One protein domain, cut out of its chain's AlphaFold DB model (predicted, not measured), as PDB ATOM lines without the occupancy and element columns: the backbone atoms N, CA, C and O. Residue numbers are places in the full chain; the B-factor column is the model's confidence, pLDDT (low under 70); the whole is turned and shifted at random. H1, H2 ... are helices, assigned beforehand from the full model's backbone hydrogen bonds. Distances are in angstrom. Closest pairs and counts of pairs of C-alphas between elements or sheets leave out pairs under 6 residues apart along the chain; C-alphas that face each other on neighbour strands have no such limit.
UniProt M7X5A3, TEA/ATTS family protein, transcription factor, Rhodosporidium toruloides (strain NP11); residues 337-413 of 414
ATOM      1  N   PRO A 337     132.863 165.981 157.520       96.25
ATOM      2  CA  PRO A 337     133.854 166.945 157.041       96.25
ATOM      3  C   PRO A 337     134.609 167.612 158.196       96.25
ATOM      4  O   PRO A 337     135.831 167.727 158.131       96.25
ATOM      5  N   SER A 338     133.906 167.968 159.276       95.88
ATOM      6  CA  SER A 338     134.495 168.553 160.487       95.88
ATOM      7  C   SER A 338     135.428 167.570 161.193       95.88
ATOM      8  O   SER A 338     136.553 167.936 161.524       95.88
ATOM      9  N   LEU A 339     135.021 166.302 161.341       95.38
ATOM     10  CA  LEU A 339     135.888 165.234 161.856       95.38
ATOM     11  C   LEU A 339     137.147 165.054 160.995       95.38
ATOM     12  O   LEU A 339     138.251 164.958 161.529       95.38
ATOM     13  N   ARG A 340     137.008 165.033 159.662       95.75
ATOM     14  CA  ARG A 340     138.148 164.882 158.744       95.75
ATOM     15  C   ARG A 340     139.116 166.061 158.854       95.75
ATOM     16  O   ARG A 340     140.319 165.829 158.915       95.75
ATOM     17  N   ALA A 341     138.605 167.292 158.909       95.62
ATOM     18  CA  ALA A 341     139.413 168.499 159.074       95.62
ATOM     19  C   ALA A 341     140.140 168.526 160.430       95.62
ATOM     20  O   ALA A 341     141.331 168.822 160.478       95.62
ATOM     21  N   PHE A 342     139.450 168.147 161.510       94.88
ATOM     22  CA  PHE A 342     140.019 168.056 162.854       94.88
ATOM     23  C   PHE A 342     141.208 167.087 162.912       94.88
ATOM     24  O   PHE A 342     142.306 167.478 163.301       94.88
ATOM     25  N   PHE A 343     141.038 165.841 162.458       93.06
ATOM     26  CA  PHE A 343     142.138 164.871 162.488       93.06
ATOM     27  C   PHE A 343     143.256 165.188 161.483       93.06
ATOM     28  O   PHE A 343     144.419 164.923 161.788       93.06
ATOM     29  N   ALA A 344     142.944 165.819 160.345       94.38
ATOM     30  CA  ALA A 344     143.959 166.308 159.409       94.38
ATOM     31  C   ALA A 344     144.842 167.412 160.015       94.38
ATOM     32  O   ALA A 344     146.038 167.439 159.742       94.38
ATOM     33  N   ALA A 345     144.293 168.279 160.874       93.94
ATOM     34  CA  ALA A 345     145.083 169.274 161.598       93.94
ATOM     35  C   ALA A 345     146.034 168.638 162.632       93.94
ATOM     36  O   ALA A 345     147.144 169.125 162.828       93.94
ATOM     37  N   VAL A 346     145.623 167.532 163.267       91.75
ATOM     38  CA  VAL A 346     146.423 166.814 164.280       91.75
ATOM     39  C   VAL A 346     147.495 165.910 163.647       91.75
ATOM     40  O   VAL A 346     148.551 165.697 164.239       91.75
ATOM     41  N   MET A 347     147.249 165.354 162.455       90.69
ATOM     42  CA  MET A 347     148.174 164.448 161.755       90.69
ATOM     43  C   MET A 347     148.082 164.622 160.221       90.69
ATOM     44  O   MET A 347     147.396 163.836 159.567       90.69
ATOM     45  N   PRO A 348     148.780 165.599 159.613       90.19
ATOM     46  CA  PRO A 348     148.558 166.000 158.214       90.19
ATOM     47  C   PRO A 348     148.887 164.932 157.155       90.19
ATOM     48  O   PRO A 348     148.328 164.965 156.061       90.19
ATOM     49  N   ASP A 349     149.738 163.950 157.462       91.12
ATOM     50  CA  ASP A 349     150.255 162.967 156.491       91.12
ATOM     51  C   ASP A 349     149.272 161.830 156.120       91.12
ATOM     52  O   ASP A 349     149.687 160.783 155.604       91.12
ATOM     53  N   ARG A 350     147.978 161.942 156.456       85.56
ATOM     54  CA  ARG A 350     147.004 160.835 156.357       85.56
ATOM     55  C   ARG A 350     145.606 161.280 155.936       85.56
ATOM     56  O   ARG A 350     145.158 162.379 156.235       85.56
ATOM     57  N   ASP A 351     144.882 160.366 155.283       90.12
ATOM     58  CA  ASP A 351     143.463 160.551 154.983       90.12
ATOM     59  C   ASP A 351     142.571 159.992 156.102       90.12
ATOM     60  O   ASP A 351     142.568 158.792 156.387       90.12
ATOM     61  N   PHE A 352     141.762 160.870 156.693       91.62
ATOM     62  CA  PHE A 352     140.803 160.544 157.747       91.62
ATOM     63  C   PHE A 352     139.382 160.288 157.241       91.62
ATOM     64  O   PHE A 352     138.481 160.146 158.060       91.62
ATOM     65  N   ALA A 353     139.142 160.193 155.926       93.88
ATOM     66  CA  ALA A 353     137.808 159.923 155.383       93.88
ATOM     67  C   ALA A 353     137.181 158.637 155.959       93.88
ATOM     68  O   ALA A 353     136.039 158.653 156.421       93.88
ATOM     69  N   LEU A 354     137.939 157.534 156.003       91.44
ATOM     70  CA  LEU A 354     137.483 156.286 156.627       91.44
ATOM     71  C   LEU A 354     137.265 156.457 158.137       91.44
ATOM     72  O   LEU A 354     136.250 156.006 158.661       91.44
ATOM     73  N   LEU A 355     138.174 157.151 158.828       91.62
ATOM     74  CA  LEU A 355     138.087 157.359 160.273       91.62
ATOM     75  C   LEU A 355     136.851 158.179 160.666       91.62
ATOM     76  O   LEU A 355     136.113 157.787 161.566       91.62
ATOM     77  N   ALA A 356     136.584 159.270 159.948       95.12
ATOM     78  CA  ALA A 356     135.410 160.115 160.131       95.12
ATOM     79  C   ALA A 356     134.106 159.341 159.872       95.12
ATOM     80  O   ALA A 356     133.161 159.464 160.649       95.12
ATOM     81  N   ASN A 357     134.066 158.486 158.841       94.75
ATOM     82  CA  ASN A 357     132.933 157.586 158.599       94.75
ATOM     83  C   ASN A 357     132.719 156.609 159.768       94.75
ATOM     84  O   ASN A 357     131.584 156.415 160.202       94.75
ATOM     85  N   HIS A 358     133.793 156.020 160.300       94.06
ATOM     86  CA  HIS A 358     133.712 155.094 161.430       94.06
ATOM     87  C   HIS A 358     133.258 155.780 162.725       94.06
ATOM     88  O   HIS A 358     132.364 155.259 163.388       94.06
ATOM     89  N   LEU A 359     133.791 156.959 163.054       94.75
ATOM     90  CA  LEU A 359     133.386 157.730 164.236       94.75
ATOM     91  C   LEU A 359     131.935 158.219 164.135       94.75
ATOM     92  O   LEU A 359     131.176 158.060 165.090       94.75
ATOM     93  N   ALA A 360     131.505 158.690 162.960       94.94
ATOM     94  CA  ALA A 360     130.100 159.013 162.713       94.94
ATOM     95  C   ALA A 360     129.192 157.775 162.851       94.94
ATOM     96  O   ALA A 360     128.119 157.862 163.441       94.94
ATOM     97  N   SER A 361     129.631 156.599 162.378       93.88
ATOM     98  CA  SER A 361     128.890 155.338 162.565       93.88
ATOM     99  C   SER A 361     128.872 154.837 164.016       93.88
ATOM    100  O   SER A 361     127.966 154.100 164.393       93.88
ATOM    101  N   ALA A 362     129.840 155.263 164.832       94.81
ATOM    102  CA  ALA A 362     129.902 155.014 166.272       94.81
ATOM    103  C   ALA A 362     129.101 156.047 167.095       94.81
ATOM    104  O   ALA A 362     129.133 156.000 168.323       94.81
ATOM    105  N   GLY A 363     128.379 156.961 166.435       94.88
ATOM    106  CA  GLY A 363     127.485 157.931 167.070       94.88
ATOM    107  C   GLY A 363     128.092 159.306 167.353       94.88
ATOM    108  O   GLY A 363     127.427 160.107 168.000       94.88
ATOM    109  N   ILE A 364     129.308 159.604 166.875       96.12
ATOM    110  CA  ILE A 364     129.930 160.932 167.019       96.12
ATOM    111  C   ILE A 364     129.506 161.811 165.841       96.12
ATOM    112  O   ILE A 364     130.101 161.789 164.763       96.12
ATOM    113  N   THR A 365     128.442 162.573 166.059       96.00
ATOM    114  CA  THR A 365     127.796 163.476 165.101       96.00
ATOM    115  C   THR A 365     127.794 164.941 165.551       96.00
ATOM    116  O   THR A 365     127.319 165.791 164.801       96.00
ATOM    117  N   SER A 366     128.347 165.271 166.726       95.94
ATOM    118  CA  SER A 366     128.526 166.654 167.191       95.94
ATOM    119  C   SER A 366     129.912 166.930 167.784       95.94
ATOM    120  O   SER A 366     130.651 166.019 168.169       95.94
ATOM    121  N   VAL A 367     130.247 168.222 167.896       95.00
ATOM    122  CA  VAL A 367     131.460 168.693 168.587       95.00
ATOM    123  C   VAL A 367     131.439 168.281 170.059       95.00
ATOM    124  O   VAL A 367     132.453 167.801 170.547       95.00
ATOM    125  N   ASP A 368     130.287 168.370 170.731       95.12
ATOM    126  CA  ASP A 368     130.145 168.011 172.151       95.12
ATOM    127  C   ASP A 368     130.453 166.524 172.406       95.12
ATOM    128  O   ASP A 368     131.061 166.152 173.409       95.12
ATOM    129  N   GLN A 369     130.070 165.646 171.475       95.94
ATOM    130  CA  GLN A 369     130.394 164.219 171.549       95.94
ATOM    131  C   GLN A 369     131.881 163.953 171.292       95.94
ATOM    132  O   GLN A 369     132.462 163.073 171.926       95.94
ATOM    133  N   LEU A 370     132.509 164.723 170.397       95.88
ATOM    134  CA  LEU A 370     133.951 164.657 170.172       95.88
ATOM    135  C   LEU A 370     134.731 165.167 171.394       95.88
ATOM    136  O   LEU A 370     135.687 164.512 171.799       95.88
ATOM    137  N   SER A 371     134.318 166.271 172.027       94.81
ATOM    138  CA  SER A 371     134.950 166.747 173.265       94.81
ATOM    139  C   SER A 371     134.762 165.759 174.411       94.81
ATOM    140  O   SER A 371     135.721 165.478 175.119       94.81
ATOM    141  N   ASN A 372     133.580 165.148 174.547       96.00
ATOM    142  CA  ASN A 372     133.365 164.087 175.532       96.00
ATOM    143  C   ASN A 372     134.312 162.898 175.298       96.00
ATOM    144  O   ASN A 372     134.903 162.412 176.256       96.00
ATOM    145  N   LEU A 373     134.535 162.480 174.043       96.06
ATOM    146  CA  LEU A 373     135.524 161.442 173.715       96.06
ATOM    147  C   LEU A 373     136.960 161.848 174.090       96.06
ATOM    148  O   LEU A 373     137.718 161.012 174.573       96.06
ATOM    149  N   LEU A 374     137.347 163.108 173.873       95.62
ATOM    150  CA  LEU A 374     138.683 163.611 174.222       95.62
ATOM    151  C   LEU A 374     138.891 163.718 175.744       95.62
ATOM    152  O   LEU A 374     140.007 163.533 176.224       95.62
ATOM    153  N   LEU A 375     137.823 163.972 176.504       95.62
ATOM    154  CA  LEU A 375     137.848 164.053 177.968       95.62
ATOM    155  C   LEU A 375     137.816 162.680 178.665       95.62
ATOM    156  O   LEU A 375     138.131 162.605 179.851       95.62
ATOM    157  N   MET A 376     137.480 161.594 177.958       95.88
ATOM    158  CA  MET A 376     137.493 160.237 178.521       95.88
ATOM    159  C   MET A 376     138.895 159.816 178.997       95.88
ATOM    160  O   MET A 376     139.926 160.268 178.484       95.88
ATOM    161  N   ASP A 377     138.933 158.930 179.992       95.75
ATOM    162  CA  ASP A 377     140.160 158.268 180.428       95.75
ATOM    163  C   ASP A 377     140.690 157.301 179.352       95.75
ATOM    164  O   ASP A 377     139.952 156.831 178.483       95.75
ATOM    165  N   GLU A 378     141.987 156.995 179.416       93.00
ATOM    166  CA  GLU A 378     142.682 156.138 178.446       93.00
ATOM    167  C   GLU A 378     142.044 154.742 178.315       93.00
ATOM    168  O   GLU A 378     141.890 154.240 177.200       93.00
ATOM    169  N   GLY A 379     141.572 154.153 179.421       93.06
ATOM    170  CA  GLY A 379     140.898 152.852 179.418       93.06
ATOM    171  C   GLY A 379     139.528 152.889 178.735       93.06
ATOM    172  O   GLY A 379     139.194 151.995 177.952       93.06
ATOM    173  N   SER A 380     138.745 153.941 178.969       95.75
ATOM    174  CA  SER A 380     137.454 154.145 178.307       95.75
ATOM    175  C   SER A 380     137.602 154.481 176.820       95.75
ATOM    176  O   SER A 380     136.790 154.013 176.016       95.75
ATOM    177  N   VAL A 381     138.640 155.229 176.423       95.81
ATOM    178  CA  VAL A 381     138.989 155.444 175.005       95.81
ATOM    179  C   VAL A 381     139.320 154.111 174.334       95.81
ATOM    180  O   VAL A 381     138.779 153.813 173.268       95.81
ATOM    181  N   ASP A 382     140.127 153.261 174.970       93.81
ATOM    182  CA  ASP A 382     140.435 151.925 174.454       93.81
ATOM    183  C   ASP A 382     139.185 151.048 174.328       93.81
ATOM    184  O   ASP A 382     138.969 150.433 173.278       93.81
ATOM    185  N   GLY A 383     138.320 151.044 175.344       93.94
ATOM    186  CA  GLY A 383     137.032 150.352 175.310       93.94
ATOM    187  C   GLY A 383     136.102 150.856 174.200       93.94
ATOM    188  O   GLY A 383     135.392 150.058 173.585       93.94
ATOM    189  N   PHE A 384     136.122 152.157 173.897       96.31
ATOM    190  CA  PHE A 384     135.389 152.740 172.774       96.31
ATOM    191  C   PHE A 384     135.964 152.293 171.421       96.31
ATOM    192  O   PHE A 384     135.221 151.776 170.587       96.31
ATOM    193  N   VAL A 385     137.282 152.406 171.216       96.31
ATOM    194  CA  VAL A 385     137.959 152.005 169.968       96.31
ATOM    195  C   VAL A 385     137.760 150.514 169.667       96.31
ATOM    196  O   VAL A 385     137.521 150.139 168.517       96.31
ATOM    197  N   GLU A 386     137.796 149.655 170.688       95.19
ATOM    198  CA  GLU A 386     137.553 148.217 170.539       95.19
ATOM    199  C   GLU A 386     136.115 147.884 170.101       95.19
ATOM    200  O   GLU A 386     135.916 146.910 169.365       95.19
ATOM    201  N   ARG A 387     135.126 148.704 170.494       95.06
ATOM    202  CA  ARG A 387     133.707 148.550 170.120       95.06
ATOM    203  C   ARG A 387     133.398 148.980 168.685       95.06
ATOM    204  O   ARG A 387     132.365 148.558 168.167       95.06
ATOM    205  N   ILE A 388     134.249 149.773 168.025       94.81
ATOM    206  CA  ILE A 388     133.999 150.192 166.638       94.81
ATOM    207  C   ILE A 388     134.121 148.973 165.702       94.81
ATOM    208  O   ILE A 388     135.209 148.388 165.571       94.81
ATOM    209  N   PRO A 389     133.032 148.567 165.019       89.19
ATOM    210  CA  PRO A 389     133.055 147.407 164.143       89.19
ATOM    211  C   PRO A 389     133.841 147.708 162.862       89.19
ATOM    212  O   PRO A 389     133.852 148.834 162.362       89.19
ATOM    213  N   LYS A 390     134.451 146.663 162.288       90.19
ATOM    214  CA  LYS A 390     135.205 146.691 161.015       90.19
ATOM    215  C   LYS A 390     136.496 147.529 161.016       90.19
ATOM    216  O   LYS A 390     137.171 147.561 159.995       90.19
ATOM    217  N   LEU A 391     136.876 148.142 162.138       91.31
ATOM    218  CA  LEU A 391     138.175 148.798 162.293       91.31
ATOM    219  C   LEU A 391     139.277 147.734 162.449       91.31
ATOM    220  O   LEU A 391     139.235 146.953 163.403       91.31
ATOM    221  N   GLY A 392     140.239 147.685 161.525       92.56
ATOM    222  CA  GLY A 392     141.384 146.776 161.604       92.56
ATOM    223  C   GLY A 392     142.385 147.179 162.695       92.56
ATOM    224  O   GLY A 392     142.301 148.253 163.290       92.56
ATOM    225  N   GLY A 393     143.340 146.295 163.007       92.81
ATOM    226  CA  GLY A 393     144.289 146.522 164.107       92.81
ATOM    227  C   GLY A 393     145.186 147.753 163.908       92.81
ATOM    228  O   GLY A 393     145.529 148.433 164.873       92.81
ATOM    229  N   VAL A 394     145.515 148.066 162.653       90.62
ATOM    230  CA  VAL A 394     146.322 149.232 162.272       90.62
ATOM    231  C   VAL A 394     145.503 150.516 162.428       90.62
ATOM    232  O   VAL A 394     145.958 151.480 163.037       90.62
ATOM    233  N   GLU A 395     144.259 150.506 161.959       91.56
ATOM    234  CA  GLU A 395     143.305 151.608 162.053       91.56
ATOM    235  C   GLU A 395     142.932 151.915 163.511       91.56
ATOM    236  O   GLU A 395     142.826 153.081 163.878       91.56
ATOM    237  N   ARG A 396     142.815 150.892 164.369       94.12
ATOM    238  CA  ARG A 396     142.627 151.042 165.825       94.12
ATOM    239  C   ARG A 396     143.822 151.718 166.493       94.12
ATOM    240  O   ARG A 396     143.636 152.654 167.264       94.12
ATOM    241  N   ALA A 397     145.044 151.284 166.175       92.69
ATOM    242  CA  ALA A 397     146.261 151.917 166.684       92.69
ATOM    243  C   ALA A 397     146.384 153.382 166.222       92.69
ATOM    244  O   ALA A 397     146.773 154.246 167.009       92.69
ATOM    245  N   PHE A 398     145.996 153.683 164.978       90.56
ATOM    246  CA  PHE A 398     145.938 155.058 164.485       90.56
ATOM    247  C   PHE A 398     144.837 155.889 165.142       90.56
ATOM    248  O   PHE A 398     145.107 157.036 165.480       90.56
ATOM    249  N   LEU A 399     143.639 155.339 165.374       93.88
ATOM    250  CA  LEU A 399     142.561 156.052 166.064       93.88
ATOM    251  C   LEU A 399     142.964 156.415 167.497       93.88
ATOM    252  O   LEU A 399     142.812 157.569 167.885       93.88
ATOM    253  N   ARG A 400     143.549 155.466 168.243       95.62
ATOM    254  CA  ARG A 400     144.154 155.721 169.562       95.62
ATOM    255  C   ARG A 400     145.135 156.886 169.487       95.62
ATOM    256  O   ARG A 400     144.941 157.894 170.157       95.62
ATOM    257  N   LYS A 401     146.146 156.792 168.613       95.44
ATOM    258  CA  LYS A 401     147.153 157.852 168.447       95.44
ATOM    259  C   LYS A 401     146.516 159.204 168.103       95.44
ATOM    260  O   LYS A 401     146.906 160.208 168.683       95.44
ATOM    261  N   ALA A 402     145.529 159.225 167.209       93.19
ATOM    262  CA  ALA A 402     144.817 160.434 166.809       93.19
ATOM    263  C   ALA A 402     144.079 161.086 167.989       93.19
ATOM    264  O   ALA A 402     144.211 162.290 168.190       93.19
ATOM    265  N   ILE A 403     143.351 160.293 168.787       95.12
ATOM    266  CA  ILE A 403     142.643 160.761 169.988       95.12
ATOM    267  C   ILE A 403     143.639 161.290 171.026       95.12
ATOM    268  O   ILE A 403     143.451 162.398 171.511       95.12
ATOM    269  N   PHE A 404     144.728 160.572 171.324       95.69
ATOM    270  CA  PHE A 404     145.714 161.029 172.313       95.69
ATOM    271  C   PHE A 404     146.492 162.272 171.860       95.69
ATOM    272  O   PHE A 404     146.716 163.173 172.664       95.69
ATOM    273  N   SER A 405     146.857 162.381 170.577       94.00
ATOM    274  CA  SER A 405     147.479 163.600 170.037       94.00
ATOM    275  C   SER A 405     146.510 164.788 170.046       94.00
ATOM    276  O   SER A 405     146.912 165.904 170.373       94.00
ATOM    277  N   ALA A 406     145.228 164.557 169.758       92.38
ATOM    278  CA  ALA A 406     144.188 165.576 169.864       92.38
ATOM    279  C   ALA A 406     143.944 166.003 171.322       92.38
ATOM    280  O   ALA A 406     143.824 167.195 171.588       92.38
ATOM    281  N   LYS A 407     143.938 165.052 172.265       94.69
ATOM    282  CA  LYS A 407     143.796 165.296 173.705       94.69
ATOM    283  C   LYS A 407     144.950 166.133 174.252       94.69
ATOM    284  O   LYS A 407     144.693 167.180 174.825       94.69
ATOM    285  N   ALA A 408     146.198 165.758 173.967       93.88
ATOM    286  CA  ALA A 408     147.369 166.549 174.350       93.88
ATOM    287  C   ALA A 408     147.342 167.971 173.751       93.88
ATOM    288  O   ALA A 408     147.730 168.935 174.407       93.88
ATOM    289  N   SER A 409     146.839 168.121 172.519       91.81
ATOM    290  CA  SER A 409     146.663 169.440 171.891       91.81
ATOM    291  C   SER A 409     145.575 170.265 172.594       91.81
ATOM    292  O   SER A 409     145.751 171.460 172.804       91.81
ATOM    293  N   PHE A 410     144.470 169.631 172.992       90.25
ATOM    294  CA  PHE A 410     143.379 170.262 173.737       90.25
ATOM    295  C   PHE A 410     143.814 170.677 175.152       90.25
ATOM    296  O   PHE A 410     143.560 171.802 175.561       90.25
ATOM    297  N   GLU A 411     144.541 169.808 175.857       90.12
ATOM    298  CA  GLU A 411     145.136 170.085 177.173       90.12
ATOM    299  C   GLU A 411     146.189 171.203 177.117       90.12
ATOM    300  O   GLU A 411     146.336 171.938 178.081       90.12
ATOM    301  N   SER A 412     146.883 171.392 175.987       92.44
ATOM    302  CA  SER A 412     147.828 172.511 175.809       92.44
ATOM    303  C   SER A 412     147.174 173.882 175.569       92.44
ATOM    304  O   SER A 412     147.875 174.894 175.538       92.44
ATOM    305  N   LEU A 413     145.853 173.917 175.358       86.12
ATOM    306  CA  LEU A 413     145.060 175.129 175.110       86.12
ATOM    307  C   LEU A 413     144.190 175.543 176.311       86.12
ATOM    308  O   LEU A 413     143.527 176.581 176.230       86.12
TER     309      LEU A 413
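AT A GLANCE: This is residues 337 to 413 of the 414 residues of the protein "TEA/ATTS family protein, transcription factor" of Rhodosporidium toruloides (strain NP11) (UniProt M7X5A3). Four short helices, H1 to H4, curve in chain order round one side of the long last helix, H5, and the opposite side of H5 is left bare. H4 folds back into H5 as a helical hairpin, while H1, H2 and H3 stand about perpendicular to H5. The printed part has 77 residues with five named helices, no named strand, and is all helix. It is compact, with a radius of gyration of the C-alphas of 11.4 A and spans of 33 by 26 by 22 A.

HOW THE PARTS SIT: Start at H1, residues 337 to 346: it touches H2, residues 353 to 361, at Leu 339 and Ala 356, their closest C-alphas, 5.4 A apart. H1 and H2 run opposite ways at a steep tilt of 58 degrees. Next look at H5, residues 393 to 411, the hub, which touches three helices. With residues 402 to 406 alone it touches H1, closest at the C-alphas of Val 346 and Ala 406, 6.1 A apart. H2 is close to H5 but not clearly touching: the closest C-alphas, those of Leu 355 and Leu 399, are 7.4 A apart. H3, residues 367 to 375, touches residues 403 to 407 of H5 alone, at 87 degrees, about perpendicular; the closest C-alphas, of Leu 374 and Lys 407, are 5.4 A apart. H4, residues 378 to 387, touches residues 396 to 400 of H5 alone, with the C-alphas of Val 385 and Arg 396 closest at 6.3 A. This hairpin has a steep tilt of 37 degrees, only just steep, and runs opposite ways. H2 and H3 are apart. In H1, H2, H3, H4 and H5 every O i to N i+4 pair is within hydrogen-bond range.

IN THESE COORDINATES: Find C-alpha 337 at (133.854, 166.945, 157.041); from there H1 runs 14.5 A. H4 covers 14.4 A. H5 starts at C-alpha 393, (144.289, 146.522, 164.107), and runs 27.0 A to C-alpha 411 at (145.136, 170.085, 177.173).

THE WHOLE: The two C-alphas farthest apart, of Lys 390 and Leu 413, are 33.2 A apart. The printed part has no cut and no long link, and no printed residue is under 70 in pLDDT.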